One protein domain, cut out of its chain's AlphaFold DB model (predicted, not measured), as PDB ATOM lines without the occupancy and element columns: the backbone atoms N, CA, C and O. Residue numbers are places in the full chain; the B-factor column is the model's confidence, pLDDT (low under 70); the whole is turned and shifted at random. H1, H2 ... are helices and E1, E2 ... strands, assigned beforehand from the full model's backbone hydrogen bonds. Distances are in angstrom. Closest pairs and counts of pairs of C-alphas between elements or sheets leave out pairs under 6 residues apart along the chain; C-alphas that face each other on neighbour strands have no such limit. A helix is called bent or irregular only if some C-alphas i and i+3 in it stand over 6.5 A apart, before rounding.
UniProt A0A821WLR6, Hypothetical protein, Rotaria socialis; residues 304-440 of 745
ATOM      1  N   ILE A 304     604.198 527.509 453.417       67.25
ATOM      2  CA  ILE A 304     605.530 527.729 452.858       67.25
ATOM      3  C   ILE A 304     605.510 527.216 451.431       67.25
ATOM      4  O   ILE A 304     605.389 526.016 451.207       67.25
ATOM      5  N   ILE A 305     605.626 528.140 450.487       69.12
ATOM      6  CA  ILE A 305     605.851 527.826 449.084       69.12
ATOM      7  C   ILE A 305     607.356 527.621 448.937       69.12
ATOM      8  O   ILE A 305     608.120 528.588 448.891       69.12
ATOM      9  N   ASP A 306     607.773 526.358 448.950       69.62
ATOM     10  CA  ASP A 306     609.166 525.969 448.756       69.62
ATOM     11  C   ASP A 306     609.438 525.711 447.276       69.62
ATOM     12  O   ASP A 306     609.013 524.700 446.719       69.62
ATOM     13  N   THR A 307     610.183 526.617 446.650       64.19
ATOM     14  CA  THR A 307     610.608 526.476 445.250       64.19
ATOM     15  C   THR A 307     612.035 525.948 445.119       64.19
ATOM     16  O   THR A 307     612.562 525.880 444.014       64.19
ATOM     17  N   SER A 308     612.697 525.645 446.237       64.00
ATOM     18  CA  SER A 308     614.100 525.223 446.279       64.00
ATOM     19  C   SER A 308     614.272 523.740 446.611       64.00
ATOM     20  O   SER A 308     615.256 523.143 446.183       64.00
ATOM     21  N   HIS A 309     613.329 523.155 447.358       65.31
ATOM     22  CA  HIS A 309     613.330 521.761 447.826       65.31
ATOM     23  C   HIS A 309     614.584 521.394 448.645       65.31
ATOM     24  O   HIS A 309     615.034 520.250 448.651       65.31
ATOM     25  N   GLN A 310     615.175 522.374 449.337       71.31
ATOM     26  CA  GLN A 310     616.466 522.218 450.021       71.31
ATOM     27  C   GLN A 310     616.359 521.862 451.509       71.31
ATOM     28  O   GLN A 310     617.353 521.437 452.105       71.31
ATOM     29  N   LEU A 311     615.181 522.036 452.115       79.81
ATOM     30  CA  LEU A 311     614.924 521.681 453.509       79.81
ATOM     31  C   LEU A 311     614.243 520.315 453.602       79.81
ATOM     32  O   LEU A 311     613.387 519.973 452.789       79.81
ATOM     33  N   ILE A 312     614.573 519.551 454.642       82.69
ATOM     34  CA  ILE A 312     613.900 518.273 454.895       82.69
ATOM     35  C   ILE A 312     612.457 518.500 455.393       82.69
ATOM     36  O   ILE A 312     612.167 519.534 456.012       82.69
ATOM     37  N   PRO A 313     611.542 517.525 455.221       77.19
ATOM     38  CA  PRO A 313     610.135 517.678 455.604       77.19
ATOM     39  C   PRO A 313     609.913 518.100 457.065       77.19
ATOM     40  O   PRO A 313     609.003 518.872 457.366       77.19
ATOM     41  N   GLU A 314     610.762 517.643 457.989       76.25
ATOM     42  CA  GLU A 314     610.680 518.010 459.408       76.25
ATOM     43  C   GLU A 314     610.991 519.492 459.659       76.25
ATOM     44  O   GLU A 314     610.332 520.137 460.480       76.25
ATOM     45  N   GLN A 315     611.950 520.050 458.918       79.56
ATOM     46  CA  GLN A 315     612.312 521.466 458.978       79.56
ATOM     47  C   GLN A 315     611.184 522.340 458.419       79.56
ATOM     48  O   GLN A 315     610.785 523.309 459.067       79.56
ATOM     49  N   LEU A 316     610.614 521.962 457.269       74.12
ATOM     50  CA  LEU A 316     609.458 522.646 456.672       74.12
ATOM     51  C   LEU A 316     608.242 522.607 457.604       74.12
ATOM     52  O   LEU A 316     607.571 523.620 457.805       74.12
ATOM     53  N   LYS A 317     607.998 521.462 458.251       72.19
ATOM     54  CA  LYS A 317     606.920 521.298 459.233       72.19
ATOM     55  C   LYS A 317     607.126 522.157 460.479       72.19
ATOM     56  O   LYS A 317     606.150 522.651 461.043       72.19
ATOM     57  N   LEU A 318     608.367 522.326 460.941       73.56
ATOM     58  CA  LEU A 318     608.678 523.224 462.055       73.56
ATOM     59  C   LEU A 318     608.488 524.694 461.658       73.56
ATOM     60  O   LEU A 318     607.934 525.458 462.445       73.56
ATOM     61  N   LEU A 319     608.892 525.083 460.446       72.31
ATOM     62  CA  LEU A 319     608.709 526.446 459.942       72.31
ATOM     63  C   LEU A 319     607.228 526.806 459.739       72.31
ATOM     64  O   LEU A 319     606.834 527.927 460.051       72.31
ATOM     65  N   SER A 320     606.398 525.870 459.270       67.44
ATOM     66  CA  SER A 320     604.972 526.122 459.012       67.44
ATOM     67  C   SER A 320     604.129 526.204 460.287       67.44
ATOM     68  O   SER A 320     603.190 526.998 460.362       67.44
ATOM     69  N   ARG A 321     604.461 525.406 461.312       67.38
ATOM     70  CA  ARG A 321     603.723 525.374 462.591       67.38
ATOM     71  C   ARG A 321     604.321 526.268 463.684       67.38
ATOM     72  O   ARG A 321     603.650 526.521 464.681       67.38
ATOM     73  N   GLY A 322     605.573 526.696 463.521       62.31
ATOM     74  CA  GLY A 322     606.381 527.333 464.562       62.31
ATOM     75  C   GLY A 322     606.855 526.362 465.664       62.31
ATOM     76  O   GLY A 322     606.376 525.225 465.769       62.31
ATOM     77  N   PRO A 323     607.806 526.782 466.520       59.75
ATOM     78  CA  PRO A 323     608.129 526.032 467.731       59.75
ATOM     79  C   PRO A 323     606.894 525.963 468.640       59.75
ATOM     80  O   PRO A 323     606.115 526.917 468.726       59.75
ATOM     81  N   LYS A 324     606.687 524.830 469.320       61.19
ATOM     82  CA  LYS A 324     605.583 524.728 470.293       61.19
ATOM     83  C   LYS A 324     605.880 525.632 471.488       61.19
ATOM     84  O   LYS A 324     607.042 525.845 471.808       61.19
ATOM     85  N   HIS A 325     604.835 526.138 472.153       52.59
ATOM     86  CA  HIS A 325     604.983 527.002 473.330       52.59
ATOM     87  C   HIS A 325     606.034 526.444 474.307       52.59
ATOM     88  O   HIS A 325     605.958 525.282 474.731       52.59
ATOM     89  N   VAL A 326     607.016 527.295 474.602       53.88
ATOM     90  CA  VAL A 326     608.170 527.036 475.462       53.88
ATOM     91  C   VAL A 326     607.873 527.716 476.803       53.88
ATOM     92  O   VAL A 326     607.990 528.940 476.877       53.88
ATOM     93  N   PRO A 327     607.411 526.997 477.843       55.62
ATOM     94  CA  PRO A 327     607.253 527.577 479.172       55.62
ATOM     95  C   PRO A 327     608.581 528.155 479.694       55.62
ATOM     96  O   PRO A 327     609.643 527.678 479.292       55.62
ATOM     97  N   PRO A 328     608.544 529.162 480.589       51.09
ATOM     98  CA  PRO A 328     609.726 529.916 481.026       51.09
ATOM     99  C   PRO A 328     610.902 529.043 481.485       51.09
ATOM    100  O   PRO A 328     612.041 529.294 481.098       51.09
ATOM    101  N   CYS A 329     610.619 527.951 482.199       55.09
ATOM    102  CA  CYS A 329     611.609 526.969 482.646       55.09
ATOM    103  C   CYS A 329     612.442 526.347 481.505       55.09
ATOM    104  O   CYS A 329     613.595 525.990 481.717       55.09
ATOM    105  N   GLN A 330     611.925 526.277 480.272       55.97
ATOM    106  CA  GLN A 330     612.631 525.734 479.101       55.97
ATOM    107  C   GLN A 330     613.565 526.733 478.402       55.97
ATOM    108  O   GLN A 330     614.279 526.344 477.474       55.97
ATOM    109  N   LEU A 331     613.583 528.011 478.797       57.38
ATOM    110  CA  LEU A 331     614.440 529.015 478.153       57.38
ATOM    111  C   LEU A 331     615.934 528.688 478.314       57.38
ATOM    112  O   LEU A 331     616.703 528.929 477.382       57.38
ATOM    113  N   SER A 332     616.323 528.046 479.419       57.19
ATOM    114  CA  SER A 332     617.689 527.560 479.680       57.19
ATOM    115  C   SER A 332     618.183 526.558 478.632       57.19
ATOM    116  O   SER A 332     619.349 526.568 478.251       57.19
ATOM    117  N   ILE A 333     617.282 525.749 478.066       56.19
ATOM    118  CA  ILE A 333     617.605 524.770 477.019       56.19
ATOM    119  C   ILE A 333     618.028 525.485 475.725       56.19
ATOM    120  O   ILE A 333     618.812 524.949 474.938       56.19
ATOM    121  N   SER A 334     617.554 526.712 475.490       53.41
ATOM    122  CA  SER A 334     617.790 527.456 474.249       53.41
ATOM    123  C   SER A 334     619.123 528.224 474.201       53.41
ATOM    124  O   SER A 334     619.650 528.430 473.105       53.41
ATOM    125  N   SER A 335     619.732 528.559 475.344       55.09
ATOM    126  CA  SER A 335     620.972 529.347 475.439       55.09
ATOM    127  C   SER A 335     622.142 528.515 475.971       55.09
ATOM    128  O   SER A 335     622.181 528.169 477.142       55.09
ATOM    129  N   LEU A 336     623.128 528.212 475.122       48.62
ATOM    130  CA  LEU A 336     624.321 527.436 475.514       48.62
ATOM    131  C   LEU A 336     625.330 528.218 476.378       48.62
ATOM    132  O   LEU A 336     626.188 527.603 476.991       48.62
ATOM    133  N   ASN A 337     625.221 529.550 476.440       55.00
ATOM    134  CA  ASN A 337     626.271 530.420 476.992       55.00
ATOM    135  C   ASN A 337     625.765 531.371 478.090       55.00
ATOM    136  O   ASN A 337     626.414 532.373 478.373       55.00
ATOM    137  N   GLN A 338     624.573 531.134 478.640       59.22
ATOM    138  CA  GLN A 338     623.987 531.994 479.671       59.22
ATOM    139  C   GLN A 338     623.549 531.132 480.842       59.22
ATOM    140  O   GLN A 338     622.867 530.126 480.636       59.22
ATOM    141  N   SER A 339     623.951 531.523 482.050       66.25
ATOM    142  CA  SER A 339     623.440 530.886 483.260       66.25
ATOM    143  C   SER A 339     621.933 531.133 483.368       66.25
ATOM    144  O   SER A 339     621.408 532.117 482.835       66.25
ATOM    145  N   THR A 340     621.215 530.249 484.061       64.25
ATOM    146  CA  THR A 340     619.781 530.431 484.332       64.25
ATOM    147  C   THR A 340     619.513 531.798 484.977       64.25
ATOM    148  O   THR A 340     618.557 532.475 484.602       64.25
ATOM    149  N   ASP A 341     620.419 532.260 485.841       68.62
ATOM    150  CA  ASP A 341     620.344 533.565 486.503       68.62
ATOM    151  C   ASP A 341     620.477 534.742 485.530       68.62
ATOM    152  O   ASP A 341     619.760 535.738 485.655       68.62
ATOM    153  N   ASP A 342     621.344 534.636 484.520       70.50
ATOM    154  CA  ASP A 342     621.496 535.676 483.494       70.50
ATOM    155  C   ASP A 342     620.244 535.796 482.621       70.50
ATOM    156  O   ASP A 342     619.827 536.901 482.255       70.50
ATOM    157  N   ILE A 343     619.611 534.661 482.307       67.44
ATOM    158  CA  ILE A 343     618.357 534.612 481.548       67.44
ATOM    159  C   ILE A 343     617.235 535.260 482.361       67.44
ATOM    160  O   ILE A 343     616.509 536.102 481.826       67.44
ATOM    161  N   ILE A 344     617.122 534.914 483.648       70.38
ATOM    162  CA  ILE A 344     616.125 535.482 484.563       70.38
ATOM    163  C   ILE A 344     616.317 536.995 484.668       70.38
ATOM    164  O   ILE A 344     615.371 537.742 484.420       70.38
ATOM    165  N   LYS A 345     617.545 537.468 484.929       75.00
ATOM    166  CA  LYS A 345     617.858 538.905 485.008       75.00
ATOM    167  C   LYS A 345     617.490 539.643 483.723       75.00
ATOM    168  O   LYS A 345     616.852 540.695 483.779       75.00
ATOM    169  N   LYS A 346     617.854 539.094 482.560       75.44
ATOM    170  CA  LYS A 346     617.598 539.728 481.259       75.44
ATOM    171  C   LYS A 346     616.109 539.783 480.916       75.44
ATOM    172  O   LYS A 346     615.643 540.803 480.412       75.44
ATOM    173  N   GLN A 347     615.364 538.712 481.184       72.25
ATOM    174  CA  GLN A 347     613.921 538.662 480.927       72.25
ATOM    175  C   GLN A 347     613.144 539.538 481.918       72.25
ATOM    176  O   GLN A 347     612.243 540.279 481.517       72.25
ATOM    177  N   TYR A 348     613.537 539.527 483.195       79.00
ATOM    178  CA  TYR A 348     612.900 540.336 484.228       79.00
ATOM    179  C   TYR A 348     613.162 541.837 484.053       79.00
ATOM    180  O   TYR A 348     612.295 542.644 484.375       79.00
ATOM    181  N   ALA A 349     614.304 542.240 483.486       77.88
ATOM    182  CA  ALA A 349     614.647 543.651 483.287       77.88
ATOM    183  C   ALA A 349     613.576 544.437 482.506       77.88
ATOM    184  O   ALA A 349     613.234 545.559 482.887       77.88
ATOM    185  N   SER A 350     613.006 543.838 481.454       74.62
ATOM    186  CA  SER A 350     611.937 544.465 480.661       74.62
ATOM    187  C   SER A 350     610.657 544.652 481.483       74.62
ATOM    188  O   SER A 350     610.073 545.739 481.501       74.62
ATOM    189  N   LEU A 351     610.262 543.619 482.237       74.69
ATOM    190  CA  LEU A 351     609.102 543.668 483.128       74.69
ATOM    191  C   LEU A 351     609.304 544.694 484.251       74.69
ATOM    192  O   LEU A 351     608.420 545.508 484.501       74.69
ATOM    193  N   LYS A 352     610.485 544.717 484.876       81.50
ATOM    194  CA  LYS A 352     610.856 545.687 485.914       81.50
ATOM    195  C   LYS A 352     610.764 547.124 485.401       81.50
ATOM    196  O   LYS A 352     610.206 547.980 486.081       81.50
ATOM    197  N   HIS A 353     611.254 547.390 484.190       81.19
ATOM    198  CA  HIS A 353     611.143 548.708 483.563       81.19
ATOM    199  C   HIS A 353     609.677 549.114 483.326       81.19
ATOM    200  O   HIS A 353     609.285 550.240 483.629       81.19
ATOM    201  N   GLN A 354     608.838 548.199 482.830       76.44
ATOM    202  CA  GLN A 354     607.407 548.465 482.651       76.44
ATOM    203  C   GLN A 354     606.693 548.719 483.983       76.44
ATOM    204  O   GLN A 354     605.915 549.668 484.086       76.44
ATOM    205  N   LEU A 355     606.992 547.922 485.010       77.44
ATOM    206  CA  LEU A 355     606.461 548.103 486.359       77.44
ATOM    207  C   LEU A 355     606.863 549.465 486.935       77.44
ATOM    208  O   LEU A 355     605.999 550.179 487.435       77.44
ATOM    209  N   ASN A 356     608.126 549.877 486.788       82.31
ATOM    210  CA  ASN A 356     608.594 551.208 487.195       82.31
ATOM    211  C   ASN A 356     607.802 552.334 486.517       82.31
ATOM    212  O   ASN A 356     607.375 553.274 487.187       82.31
ATOM    213  N   ASN A 357     607.550 552.223 485.210       78.31
ATOM    214  CA  ASN A 357     606.760 553.216 484.479       78.31
ATOM    215  C   ASN A 357     605.315 553.287 484.986       78.31
ATOM    216  O   ASN A 357     604.759 554.377 485.112       78.31
ATOM    217  N   VAL A 358     604.708 552.140 485.303       74.56
ATOM    218  CA  VAL A 358     603.357 552.073 485.873       74.56
ATOM    219  C   VAL A 358     603.331 552.682 487.276       74.56
ATOM    220  O   VAL A 358     602.477 553.522 487.555       74.56
ATOM    221  N   PHE A 359     604.273 552.318 488.148       82.94
ATOM    222  CA  PHE A 359     604.334 552.848 489.513       82.94
ATOM    223  C   PHE A 359     604.580 554.355 489.544       82.94
ATOM    224  O   PHE A 359     603.908 555.048 490.305       82.94
ATOM    225  N   SER A 360     605.455 554.858 488.669       77.44
ATOM    226  CA  SER A 360     605.691 556.291 488.481       77.44
ATOM    227  C   SER A 360     604.425 557.006 487.998       77.44
ATOM    228  O   SER A 360     603.967 557.958 488.626       77.44
ATOM    229  N   LYS A 361     603.770 556.482 486.952       80.31
ATOM    230  CA  LYS A 361     602.543 557.069 486.389       80.31
ATOM    231  C   LYS A 361     601.410 557.190 487.413       80.31
ATOM    232  O   LYS A 361     600.670 558.171 487.395       80.31
ATOM    233  N   TYR A 362     601.256 556.201 488.289       80.25
ATOM    234  CA  TYR A 362     600.179 556.163 489.283       80.25
ATOM    235  C   TYR A 362     600.618 556.574 490.694       80.25
ATOM    236  O   TYR A 362     599.850 556.376 491.634       80.25
ATOM    237  N   HIS A 363     601.817 557.152 490.842       79.62
ATOM    238  CA  HIS A 363     602.352 557.651 492.115       79.62
ATOM    239  C   HIS A 363     602.241 556.615 493.247       79.62
ATOM    240  O   HIS A 363     601.828 556.911 494.371       79.62
ATOM    241  N   VAL A 364     602.547 555.354 492.932       76.00
ATOM    242  CA  VAL A 364     602.505 554.272 493.917       76.00
ATOM    243  C   VAL A 364     603.621 554.496 494.931       76.00
ATOM    244  O   VAL A 364     604.763 554.750 494.558       76.00
ATOM    245  N   ASN A 365     603.283 554.405 496.218       84.88
ATOM    246  CA  ASN A 365     604.239 554.554 497.310       84.88
ATOM    247  C   ASN A 365     605.465 553.639 497.109       84.88
ATOM    248  O   ASN A 365     605.312 552.469 496.756       84.88
ATOM    249  N   ILE A 366     606.663 554.174 497.370       79.75
ATOM    250  CA  ILE A 366     607.945 553.502 497.113       79.75
ATOM    251  C   ILE A 366     608.037 552.160 497.852       79.75
ATOM    252  O   ILE A 366     608.378 551.160 497.222       79.75
ATOM    253  N   ALA A 367     607.655 552.100 499.131       78.00
ATOM    254  CA  ALA A 367     607.701 550.870 499.923       78.00
ATOM    255  C   ALA A 367     606.766 549.791 499.350       78.00
ATOM    256  O   ALA A 367     607.179 548.653 499.141       78.00
ATOM    257  N   LEU A 368     605.538 550.175 498.983       72.81
ATOM    258  CA  LEU A 368     604.580 549.266 498.347       72.81
ATOM    259  C   LEU A 368     605.055 548.817 496.952       72.81
ATOM    260  O   LEU A 368     604.857 547.668 496.566       72.81
ATOM    261  N   SER A 369     605.698 549.707 496.189       75.88
ATOM    262  CA  SER A 369     606.258 549.369 494.877       75.88
ATOM    263  C   SER A 369     607.405 548.360 494.989       75.88
ATOM    264  O   SER A 369     607.460 547.422 494.197       75.88
ATOM    265  N   MET A 370     608.267 548.501 496.002       79.88
ATOM    266  CA  MET A 370     609.351 547.559 496.286       79.88
ATOM    267  C   MET A 370     608.796 546.194 496.697       79.88
ATOM    268  O   MET A 370     609.227 545.185 496.146       79.88
ATOM    269  N   GLU A 371     607.784 546.155 497.569       83.38
ATOM    270  CA  GLU A 371     607.141 544.903 497.994       83.38
ATOM    271  C   GLU A 371     606.491 544.160 496.813       83.38
ATOM    272  O   GLU A 371     606.673 542.952 496.647       83.38
ATOM    273  N   ILE A 372     605.768 544.882 495.946       77.12
ATOM    274  CA  ILE A 372     605.147 544.296 494.751       77.12
ATOM    275  C   ILE A 372     606.220 543.795 493.778       77.12
ATOM    276  O   ILE A 372     606.104 542.684 493.264       77.12
ATOM    277  N   GLN A 373     607.276 544.577 493.527       80.31
ATOM    278  CA  GLN A 373     608.374 544.143 492.656       80.31
ATOM    279  C   GLN A 373     609.094 542.922 493.201       80.31
ATOM    280  O   GLN A 373     609.481 542.064 492.413       80.31
ATOM    281  N   GLN A 374     609.272 542.835 494.515       85.19
ATOM    282  CA  GLN A 374     609.915 541.693 495.142       85.19
ATOM    283  C   GLN A 374     609.041 540.446 495.007       85.19
ATOM    284  O   GLN A 374     609.497 539.462 494.437       85.19
ATOM    285  N   LYS A 375     607.746 540.525 495.338       84.31
ATOM    286  CA  LYS A 375     606.800 539.412 495.132       84.31
ATOM    287  C   LYS A 375     606.734 538.943 493.677       84.31
ATOM    288  O   LYS A 375     606.694 537.738 493.421       84.31
ATOM    289  N   ILE A 376     606.725 539.870 492.716       81.25
ATOM    290  CA  ILE A 376     606.733 539.522 491.288       81.25
ATOM    291  C   ILE A 376     608.070 538.889 490.902       81.25
ATOM    292  O   ILE A 376     608.056 537.885 490.201       81.25
ATOM    293  N   ASN A 377     609.202 539.430 491.357       82.25
ATOM    294  CA  ASN A 377     610.523 538.866 491.085       82.25
ATOM    295  C   ASN A 377     610.661 537.449 491.651       82.25
ATOM    296  O   ASN A 377     611.139 536.561 490.953       82.25
ATOM    297  N   ASP A 378     610.202 537.226 492.879       82.31
ATOM    298  CA  ASP A 378     610.261 535.926 493.546       82.31
ATOM    299  C   ASP A 378     609.370 534.917 492.817       82.31
ATOM    300  O   ASP A 378     609.810 533.823 492.471       82.31
ATOM    301  N   THR A 379     608.142 535.318 492.465       79.56
ATOM    302  CA  THR A 379     607.230 534.487 491.659       79.56
ATOM    303  C   THR A 379     607.830 534.182 490.288       79.56
ATOM    304  O   THR A 379     607.778 533.045 489.823       79.56
ATOM    305  N   PHE A 380     608.421 535.185 489.638       76.12
ATOM    306  CA  PHE A 380     609.046 535.047 488.330       76.12
ATOM    307  C   PHE A 380     610.235 534.091 488.391       76.12
ATOM    308  O   PHE A 380     610.305 533.187 487.572       76.12
ATOM    309  N   THR A 381     611.110 534.231 489.385       76.88
ATOM    310  CA  THR A 381     612.274 533.360 489.606       76.88
ATOM    311  C   THR A 381     611.834 531.922 489.891       76.88
ATOM    312  O   THR A 381     612.323 530.992 489.250       76.88
ATOM    313  N   ASN A 382     610.820 531.739 490.742       78.50
ATOM    314  CA  ASN A 382     610.263 530.424 491.066       78.50
ATOM    315  C   ASN A 382     609.716 529.685 489.833       78.50
ATOM    316  O   ASN A 382     609.826 528.463 489.766       78.50
ATOM    317  N   LEU A 383     609.183 530.391 488.825       70.00
ATOM    318  CA  LEU A 383     608.723 529.770 487.572       70.00
ATOM    319  C   LEU A 383     609.859 529.120 486.760       70.00
ATOM    320  O   LEU A 383     609.590 528.209 485.974       70.00
ATOM    321  N   PHE A 384     611.110 529.558 486.934       68.12
ATOM    322  CA  PHE A 384     612.285 528.961 486.283       68.12
ATOM    323  C   PHE A 384     612.883 527.796 487.079       68.12
ATOM    324  O   PHE A 384     613.600 526.983 486.501       68.12
ATOM    325  N   SER A 385     612.554 527.681 488.369       67.25
ATOM    326  CA  SER A 385     613.001 526.597 489.253       67.25
ATOM    327  C   SER A 385     612.129 525.337 489.167       67.25
ATOM    328  O   SER A 385     612.473 524.313 489.756       67.25
ATOM    329  N   ILE A 386     611.003 525.383 488.443       68.56
ATOM    330  CA  ILE A 386     610.106 524.232 488.276       68.56
ATOM    331  C   ILE A 386     610.799 523.161 487.412       68.56
ATOM    332  O   ILE A 386     611.144 523.450 486.258       68.56
ATOM    333  N   PRO A 387     610.969 521.920 487.913       63.53
ATOM    334  CA  PRO A 387     611.589 520.845 487.151       63.53
ATOM    335  C   PRO A 387     610.752 520.505 485.915       63.53
ATOM    336  O   PRO A 387     609.525 520.403 485.961       63.53
ATOM    337  N   ILE A 388     611.433 520.337 484.784       63.22
ATOM    338  CA  ILE A 388     610.797 520.097 483.489       63.22
ATOM    339  C   ILE A 388     610.693 518.586 483.265       63.22
ATOM    340  O   ILE A 388     611.710 517.901 483.370       63.22
ATOM    341  N   PRO A 389     609.516 518.055 482.892       72.44
ATOM    342  CA  PRO A 389     609.384 516.665 482.476       72.44
ATOM    343  C   PRO A 389     610.374 516.286 481.360       72.44
ATOM    344  O   PRO A 389     610.566 517.035 480.396       72.44
ATOM    345  N   SER A 390     610.984 515.104 481.451       68.19
ATOM    346  CA  SER A 390     612.067 514.657 480.558       68.19
ATOM    347  C   SER A 390     611.654 514.640 479.079       68.19
ATOM    348  O   SER A 390     612.424 515.028 478.200       68.19
ATOM    349  N   ASN A 391     610.404 514.263 478.797       64.25
ATOM    350  CA  ASN A 391     609.808 514.277 477.455       64.25
ATOM    351  C   ASN A 391     609.762 515.690 476.843       64.25
ATOM    352  O   ASN A 391     609.997 515.891 475.650       64.25
ATOM    353  N   ILE A 392     609.480 516.691 477.670       63.59
ATOM    354  CA  ILE A 392     609.403 518.090 477.282       63.59
ATOM    355  C   ILE A 392     610.811 518.663 477.046       63.59
ATOM    356  O   ILE A 392     611.015 519.404 476.081       63.59
ATOM    357  N   GLN A 393     611.785 518.285 477.878       67.69
ATOM    358  CA  GLN A 393     613.188 518.666 477.709       67.69
ATOM    359  C   GLN A 393     613.776 518.098 476.406       67.69
ATOM    360  O   GLN A 393     614.358 518.843 475.615       67.69
ATOM    361  N   GLN A 394     613.555 516.807 476.136       69.50
ATOM    362  CA  GLN A 394     613.978 516.149 474.893       69.50
ATOM    363  C   GLN A 394     613.353 516.808 473.656       69.50
ATOM    364  O   GLN A 394     614.049 517.071 472.674       69.50
ATOM    365  N   ARG A 395     612.059 517.154 473.717       72.94
ATOM    366  CA  ARG A 395     611.383 517.913 472.653       72.94
ATOM    367  C   ARG A 395     612.055 519.265 472.405       72.94
ATOM    368  O   ARG A 395     612.292 519.612 471.251       72.94
ATOM    369  N   GLY A 396     612.343 520.020 473.466       68.56
ATOM    370  CA  GLY A 396     612.994 521.330 473.371       68.56
ATOM    371  C   GLY A 396     614.382 521.251 472.731       68.56
ATOM    372  O   GLY A 396     614.697 522.047 471.846       68.56
ATOM    373  N   LEU A 397     615.184 520.251 473.113       72.88
ATOM    374  CA  LEU A 397     616.495 519.988 472.509       72.88
ATOM    375  C   LEU A 397     616.378 519.625 471.024       72.88
ATOM    376  O   LEU A 397     617.102 520.176 470.198       72.88
ATOM    377  N   HIS A 398     615.434 518.757 470.663       78.56
ATOM    378  CA  HIS A 398     615.213 518.374 469.271       78.56
ATOM    379  C   HIS A 398     614.748 519.557 468.399       78.56
ATOM    380  O   HIS A 398     615.332 519.804 467.345       78.56
ATOM    381  N   GLU A 399     613.757 520.344 468.842       75.75
ATOM    382  CA  GLU A 399     613.319 521.543 468.107       75.75
ATOM    383  C   GLU A 399     614.450 522.582 468.001       75.75
ATOM    384  O   GLU A 399     614.605 523.210 466.954       75.75
ATOM    385  N   LYS A 400     615.302 522.717 469.027       76.19
ATOM    386  CA  LYS A 400     616.508 523.557 468.971       76.19
ATOM    387  C   LYS A 400     617.488 523.078 467.900       76.19
ATOM    388  O   LYS A 400     617.944 523.901 467.106       76.19
ATOM    389  N   HIS A 401     617.795 521.782 467.851       80.62
ATOM    390  CA  HIS A 401     618.655 521.212 466.811       80.62
ATOM    391  C   HIS A 401     618.065 521.429 465.416       80.62
ATOM    392  O   HIS A 401     618.788 521.829 464.503       80.62
ATOM    393  N   LEU A 402     616.748 521.277 465.257       79.88
ATOM    394  CA  LEU A 402     616.074 521.593 464.002       79.88
ATOM    395  C   LEU A 402     616.220 523.077 463.637       79.88
ATOM    396  O   LEU A 402     616.630 523.374 462.519       79.88
ATOM    397  N   VAL A 403     615.988 524.016 464.560       82.75
ATOM    398  CA  VAL A 403     616.198 525.456 464.304       82.75
ATOM    399  C   VAL A 403     617.647 525.757 463.915       82.75
ATOM    400  O   VAL A 403     617.886 526.539 462.994       82.75
ATOM    401  N   GLN A 404     618.624 525.141 464.584       83.06
ATOM    402  CA  GLN A 404     620.042 525.287 464.241       83.06
ATOM    403  C   GLN A 404     620.340 524.738 462.843       83.06
ATOM    404  O   GLN A 404     621.004 525.413 462.060       83.06
ATOM    405  N   SER A 405     619.797 523.568 462.502       85.81
ATOM    406  CA  SER A 405     619.954 522.967 461.175       85.81
ATOM    407  C   SER A 405     619.323 523.822 460.072       85.81
ATOM    408  O   SER A 405     619.934 524.003 459.024       85.81
ATOM    409  N   ILE A 406     618.160 524.437 460.331       84.31
ATOM    410  CA  ILE A 406     617.511 525.385 459.417       84.31
ATOM    411  C   ILE A 406     618.408 526.604 459.220       84.31
ATOM    412  O   ILE A 406     618.703 526.974 458.090       84.31
ATOM    413  N   ARG A 407     618.893 527.225 460.302       86.19
ATOM    414  CA  ARG A 407     619.799 528.385 460.206       86.19
ATOM    415  C   ARG A 407     621.067 528.052 459.423       86.19
ATOM    416  O   ARG A 407     621.514 528.860 458.612       86.19
ATOM    417  N   PHE A 408     621.626 526.866 459.647       86.00
ATOM    418  CA  PHE A 408     622.780 526.384 458.904       86.00
ATOM    419  C   PHE A 408     622.467 526.216 457.411       86.00
ATOM    420  O   PHE A 408     623.233 526.709 456.586       86.00
ATOM    421  N   ALA A 409     621.332 525.601 457.064       83.31
ATOM    422  CA  ALA A 409     620.878 525.461 455.681       83.31
ATOM    423  C   ALA A 409     620.706 526.829 455.002       83.31
ATOM    424  O   ALA A 409     621.284 527.066 453.944       83.31
ATOM    425  N   PHE A 410     620.044 527.781 455.670       85.62
ATOM    426  CA  PHE A 410     619.873 529.150 455.170       85.62
ATOM    427  C   PHE A 410     621.205 529.833 454.845       85.62
ATOM    428  O   PHE A 410     621.319 530.481 453.804       85.62
ATOM    429  N   ASN A 411     622.206 529.675 455.715       84.56
ATOM    430  CA  ASN A 411     623.527 530.270 455.524       84.56
ATOM    431  C   ASN A 411     624.327 529.556 454.426       84.56
ATOM    432  O   ASN A 411     624.880 530.215 453.549       84.56
ATOM    433  N   LYS A 412     624.378 528.218 454.450       84.94
ATOM    434  CA  LYS A 412     625.165 527.417 453.499       84.94
ATOM    435  C   LYS A 412     624.607 527.497 452.079       84.94
ATOM    436  O   LYS A 412     625.370 527.559 451.123       84.94
ATOM    437  N   GLN A 413     623.284 527.482 451.944       82.06
ATOM    438  CA  GLN A 413     622.600 527.412 450.653       82.06
ATOM    439  C   GLN A 413     622.104 528.782 450.163       82.06
ATOM    440  O   GLN A 413     621.495 528.880 449.101       82.06
ATOM    441  N   ASN A 414     622.398 529.856 450.906       86.75
ATOM    442  CA  ASN A 414     622.012 531.229 450.580       86.75
ATOM    443  C   ASN A 414     620.500 531.378 450.323       86.75
ATOM    444  O   ASN A 414     620.063 531.964 449.329       86.75
ATOM    445  N   MET A 415     619.696 530.819 451.226       86.94
ATOM    446  CA  MET A 415     618.240 530.848 451.119       86.94
ATOM    447  C   MET A 415     617.658 532.184 451.599       86.94
ATOM    448  O   MET A 415     618.280 532.962 452.340       86.94
ATOM    449  N   ILE A 416     616.421 532.444 451.191       86.62
ATOM    450  CA  ILE A 416     615.615 533.560 451.670       86.62
ATOM    451  C   ILE A 416     614.208 533.074 452.027       86.62
ATOM    452  O   ILE A 416     613.597 532.315 451.282       86.62
ATOM    453  N   LEU A 417     613.705 533.532 453.176       86.62
ATOM    454  CA  LEU A 417     612.321 533.353 453.608       86.62
ATOM    455  C   LEU A 417     611.661 534.728 453.666       86.62
ATOM    456  O   LEU A 417     612.121 535.611 454.397       86.62
ATOM    457  N   ARG A 418     610.602 534.929 452.884       84.06
ATOM    458  CA  ARG A 418     609.853 536.192 452.827       84.06
ATOM    459  C   ARG A 418     608.371 535.917 452.908       84.06
ATOM    460  O   ARG A 418     607.894 534.960 452.323       84.06
ATOM    461  N   ARG A 419     607.636 536.786 453.592       83.69
ATOM    462  CA  ARG A 419     606.180 536.809 453.459       83.69
ATOM    463  C   ARG A 419     605.824 537.192 452.022       83.69
ATOM    464  O   ARG A 419     606.498 538.053 451.461       83.69
ATOM    465  N   THR A 420     604.815 536.558 451.447       82.38
ATOM    466  CA  THR A 420     604.282 536.938 450.133       82.38
ATOM    467  C   THR A 420     603.509 538.256 450.200       82.38
ATOM    468  O   THR A 420     603.167 538.737 451.282       82.38
ATOM    469  N   ALA A 421     603.272 538.872 449.043       79.50
ATOM    470  CA  ALA A 421     602.511 540.118 448.926       79.50
ATOM    471  C   ALA A 421     601.004 539.941 449.196       79.50
ATOM    472  O   ALA A 421     600.289 540.928 449.353       79.50
ATOM    473  N   ASP A 422     600.519 538.700 449.253       69.12
ATOM    474  CA  ASP A 422     599.120 538.408 449.521       69.12
ATOM    475  C   ASP A 422     598.711 538.731 450.973       69.12
ATOM    476  O   ASP A 422     599.502 538.762 451.918       69.12
ATOM    477  N   ASN A 423     597.409 538.934 451.177       58.94
ATOM    478  CA  ASN A 423     596.843 539.121 452.518       58.94
ATOM    479  C   ASN A 423     596.790 537.808 453.325       58.94
ATOM    480  O   ASN A 423     596.199 537.768 454.407       58.94
ATOM    481  N   LYS A 424     597.385 536.723 452.814       64.88
ATOM    482  CA  LYS A 424     597.383 535.401 453.443       64.88
ATOM    483  C   LYS A 424     598.624 535.258 454.336       64.88
ATOM    484  O   LYS A 424     599.564 536.055 454.293       64.88
ATOM    485  N   ASN A 425     598.614 534.267 455.227       68.19
ATOM    486  CA  ASN A 425     599.773 533.935 456.065       68.19
ATOM    487  C   ASN A 425     600.733 533.008 455.296       68.19
ATOM    488  O   ASN A 425     601.032 531.898 455.738       68.19
ATOM    489  N   THR A 426     601.145 533.448 454.107       74.88
ATOM    490  CA  THR A 426     601.952 532.668 453.169       74.88
ATOM    491  C   THR A 426     603.383 533.210 453.128       74.88
ATOM    492  O   THR A 426     603.636 534.411 453.258       74.88
ATOM    493  N   PHE A 427     604.345 532.301 453.003       81.69
ATOM    494  CA  PHE A 427     605.767 532.586 452.957       81.69
ATOM    495  C   PHE A 427     606.397 531.900 451.752       81.69
ATOM    496  O   PHE A 427     606.189 530.721 451.497       81.69
ATOM    497  N   TYR A 428     607.217 532.651 451.042       84.25
ATOM    498  CA  TYR A 428     608.107 532.178 450.005       84.25
ATOM    499  C   TYR A 428     609.428 531.720 450.622       84.25
ATOM    500  O   TYR A 428     610.059 532.487 451.359       84.25
ATOM    501  N   LEU A 429     609.850 530.504 450.282       86.00
ATOM    502  CA  LEU A 429     611.171 529.964 450.569       86.00
ATOM    503  C   LEU A 429     611.877 529.641 449.248       86.00
ATOM    504  O   LEU A 429     611.411 528.806 448.477       86.00
ATOM    505  N   GLY A 430     613.020 530.279 449.005       86.38
ATOM    506  CA  GLY A 430     613.796 530.018 447.794       86.38
ATOM    507  C   GLY A 430     615.216 530.571 447.831       86.38
ATOM    508  O   GLY A 430     615.739 530.918 448.894       86.38
ATOM    509  N   ASN A 431     615.861 530.643 446.664       87.56
ATOM    510  CA  ASN A 431     617.240 531.107 446.544       87.56
ATOM    511  C   ASN A 431     617.324 532.642 446.593       87.56
ATOM    512  O   ASN A 431     616.636 533.353 445.855       87.56
ATOM    513  N   ARG A 432     618.221 533.179 447.426       89.56
ATOM    514  CA  ARG A 432     618.404 534.630 447.553       89.56
ATOM    515  C   ARG A 432     618.906 535.284 446.266       89.56
ATOM    516  O   ARG A 432     618.450 536.377 445.947       89.56
ATOM    517  N   LYS A 433     619.832 534.660 445.530       89.50
ATOM    518  CA  LYS A 433     620.393 535.246 444.297       89.50
ATOM    519  C   LYS A 433     619.327 535.375 443.218       89.50
ATOM    520  O   LYS A 433     619.253 536.418 442.580       89.50
ATOM    521  N   GLU A 434     618.486 534.358 443.053       88.00
ATOM    522  CA  GLU A 434     617.370 534.383 442.099       88.00
ATOM    523  C   GLU A 434     616.343 535.454 442.466       88.00
ATOM    524  O   GLU A 434     615.944 536.250 441.616       88.00
ATOM    525  N   PHE A 435     615.971 535.530 443.749       89.81
ATOM    526  CA  PHE A 435     615.088 536.577 444.256       89.81
ATOM    527  C   PHE A 435     615.657 537.976 443.972       89.81
ATOM    528  O   PHE A 435     614.969 538.850 443.446       89.81
ATOM    529  N   GLU A 436     616.937 538.192 444.273       90.38
ATOM    530  CA  GLU A 436     617.599 539.471 444.034       90.38
ATOM    531  C   GLU A 436     617.774 539.800 442.546       90.38
ATOM    532  O   GLU A 436     617.716 540.978 442.183       90.38
ATOM    533  N   ALA A 437     617.973 538.794 441.690       89.94
ATOM    534  CA  ALA A 437     618.045 538.963 440.242       89.94
ATOM    535  C   ALA A 437     616.692 539.405 439.676       89.94
ATOM    536  O   ALA A 437     616.645 540.389 438.943       89.94
ATOM    537  N   LYS A 438     615.593 538.765 440.093       89.94
ATOM    538  CA  LYS A 438     614.226 539.169 439.727       89.94
ATOM    539  C   LYS A 438     613.874 540.570 440.232       89.94
ATOM    540  O   LYS A 438     613.285 541.356 439.500       89.94
ATOM    541  N   ALA A 439     614.276 540.919 441.455       90.12
ATOM    542  CA  ALA A 439     614.093 542.270 441.988       90.12
ATOM    543  C   ALA A 439     614.880 543.327 441.189       90.12
ATOM    544  O   ALA A 439     614.389 544.429 440.947       90.12
ATOM    545  N   LYS A 440     616.109 543.000 440.763       88.06
ATOM    546  CA  LYS A 440     616.911 543.872 439.894       88.06
ATOM    547  C   LYS A 440     616.272 544.012 438.513       88.06
ATOM    548  O   LYS A 440     616.159 545.125 438.020       88.06
TER     549      LYS A 440
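AT A GLANCE: This is residues 304 to 440 of the 745 residues of the protein "Hypothetical protein" of Rotaria socialis (UniProt A0A821WLR6). The model is an open arch with a lobe at each end: a small three-stranded sheet with H1 over its edge strand E1 and H6 at its rim, and, at the far end, a helical hairpin of H3 and H4. The long helix H5 bridges the gap, with short H2 touching it and the base of the hairpin. The 137 printed residues run E1 H1 H2 H3 H4 H5 E2 E3 H6, mostly helix, with a mixed sheet in the order E1 E3 E2. The whole is only just loose, close to extended, with a radius of gyration of the C-alphas of 21.0 A and spans of 61 by 39 by 26 A.

HOW THE PARTS SIT: Inner strand E3, residues 426 to 431, is parallel to edge strand E1, residues 304 to 306, at 25 degrees, with N 305 and O 427 2.8 A apart. E3 and edge strand E2, residues 415 to 419, form an antiparallel hairpin at 158 degrees, with N 428 and O 418 2.7 A apart. H1, residues 313 to 321, is on the sheet, over E1, and runs along it at 16 degrees on the local plane. H6, residues 432 to 440, only grazes the sheet with residues 432 to 436. H5, residues 390 to 412, only grazes it with residues 406 to 410. With residues 399 to 406 alone, H5 touches H1, about perpendicular at 77 degrees; the closest C-alphas, of Gln 315 and Leu 402, are 6.3 A apart. The hub is H2, residues 328 to 334, only just irregular: C-alphas 329 and 332 are 6.8 A apart. H5 touches H2 with residues 393 to 400 alone, at a steep tilt of 45 degrees; the closest C-alphas are those of Ile 333 and Leu 397, 6.7 A. H4, residues 366 to 384, touches H2 with residues 383 to 384 alone, closest at the C-alphas of Cys 329 and Phe 384, 4.2 A. H3, residues 340 to 361, only just touches H2, with 3 pairs of C-alphas within 8 A, the closest those of Ser 332 and Thr 340, 5.9 A. H3 and H4 form a helical hairpin, at a shallow tilt of 30 degrees, opposite ways; the closest C-alphas, of Phe 359 and Ser 369, are 6.7 A apart. H3 and H4 are apart from H6. Every O i to N i+4 pair is within hydrogen-bond range in H1, H5 and H6; H3 has 16 of 18, H4 14 of 15, and H2 0 of 3, with 3 of 4 O i to N i+3 pairs.

IN THESE COORDINATES: E1 begins at C-alpha 304, (605.530, 527.729, 452.858). H5 is 32.7 A long, H3 31.8 A with a kink of 32 degrees near residue 350, H4 27.2 A, and E3 16.7 A. H6 ends at C-alpha 440, (616.911, 543.872, 439.894).

THE WHOLE: The two farthest C-alphas, of Ala 367 and Ala 437, are 61.7 A apart. The printed part has no cut, and no link is long. Mean pLDDT of the printed part is 74.7, with 44 residues under 70, among them residues 320 to 341.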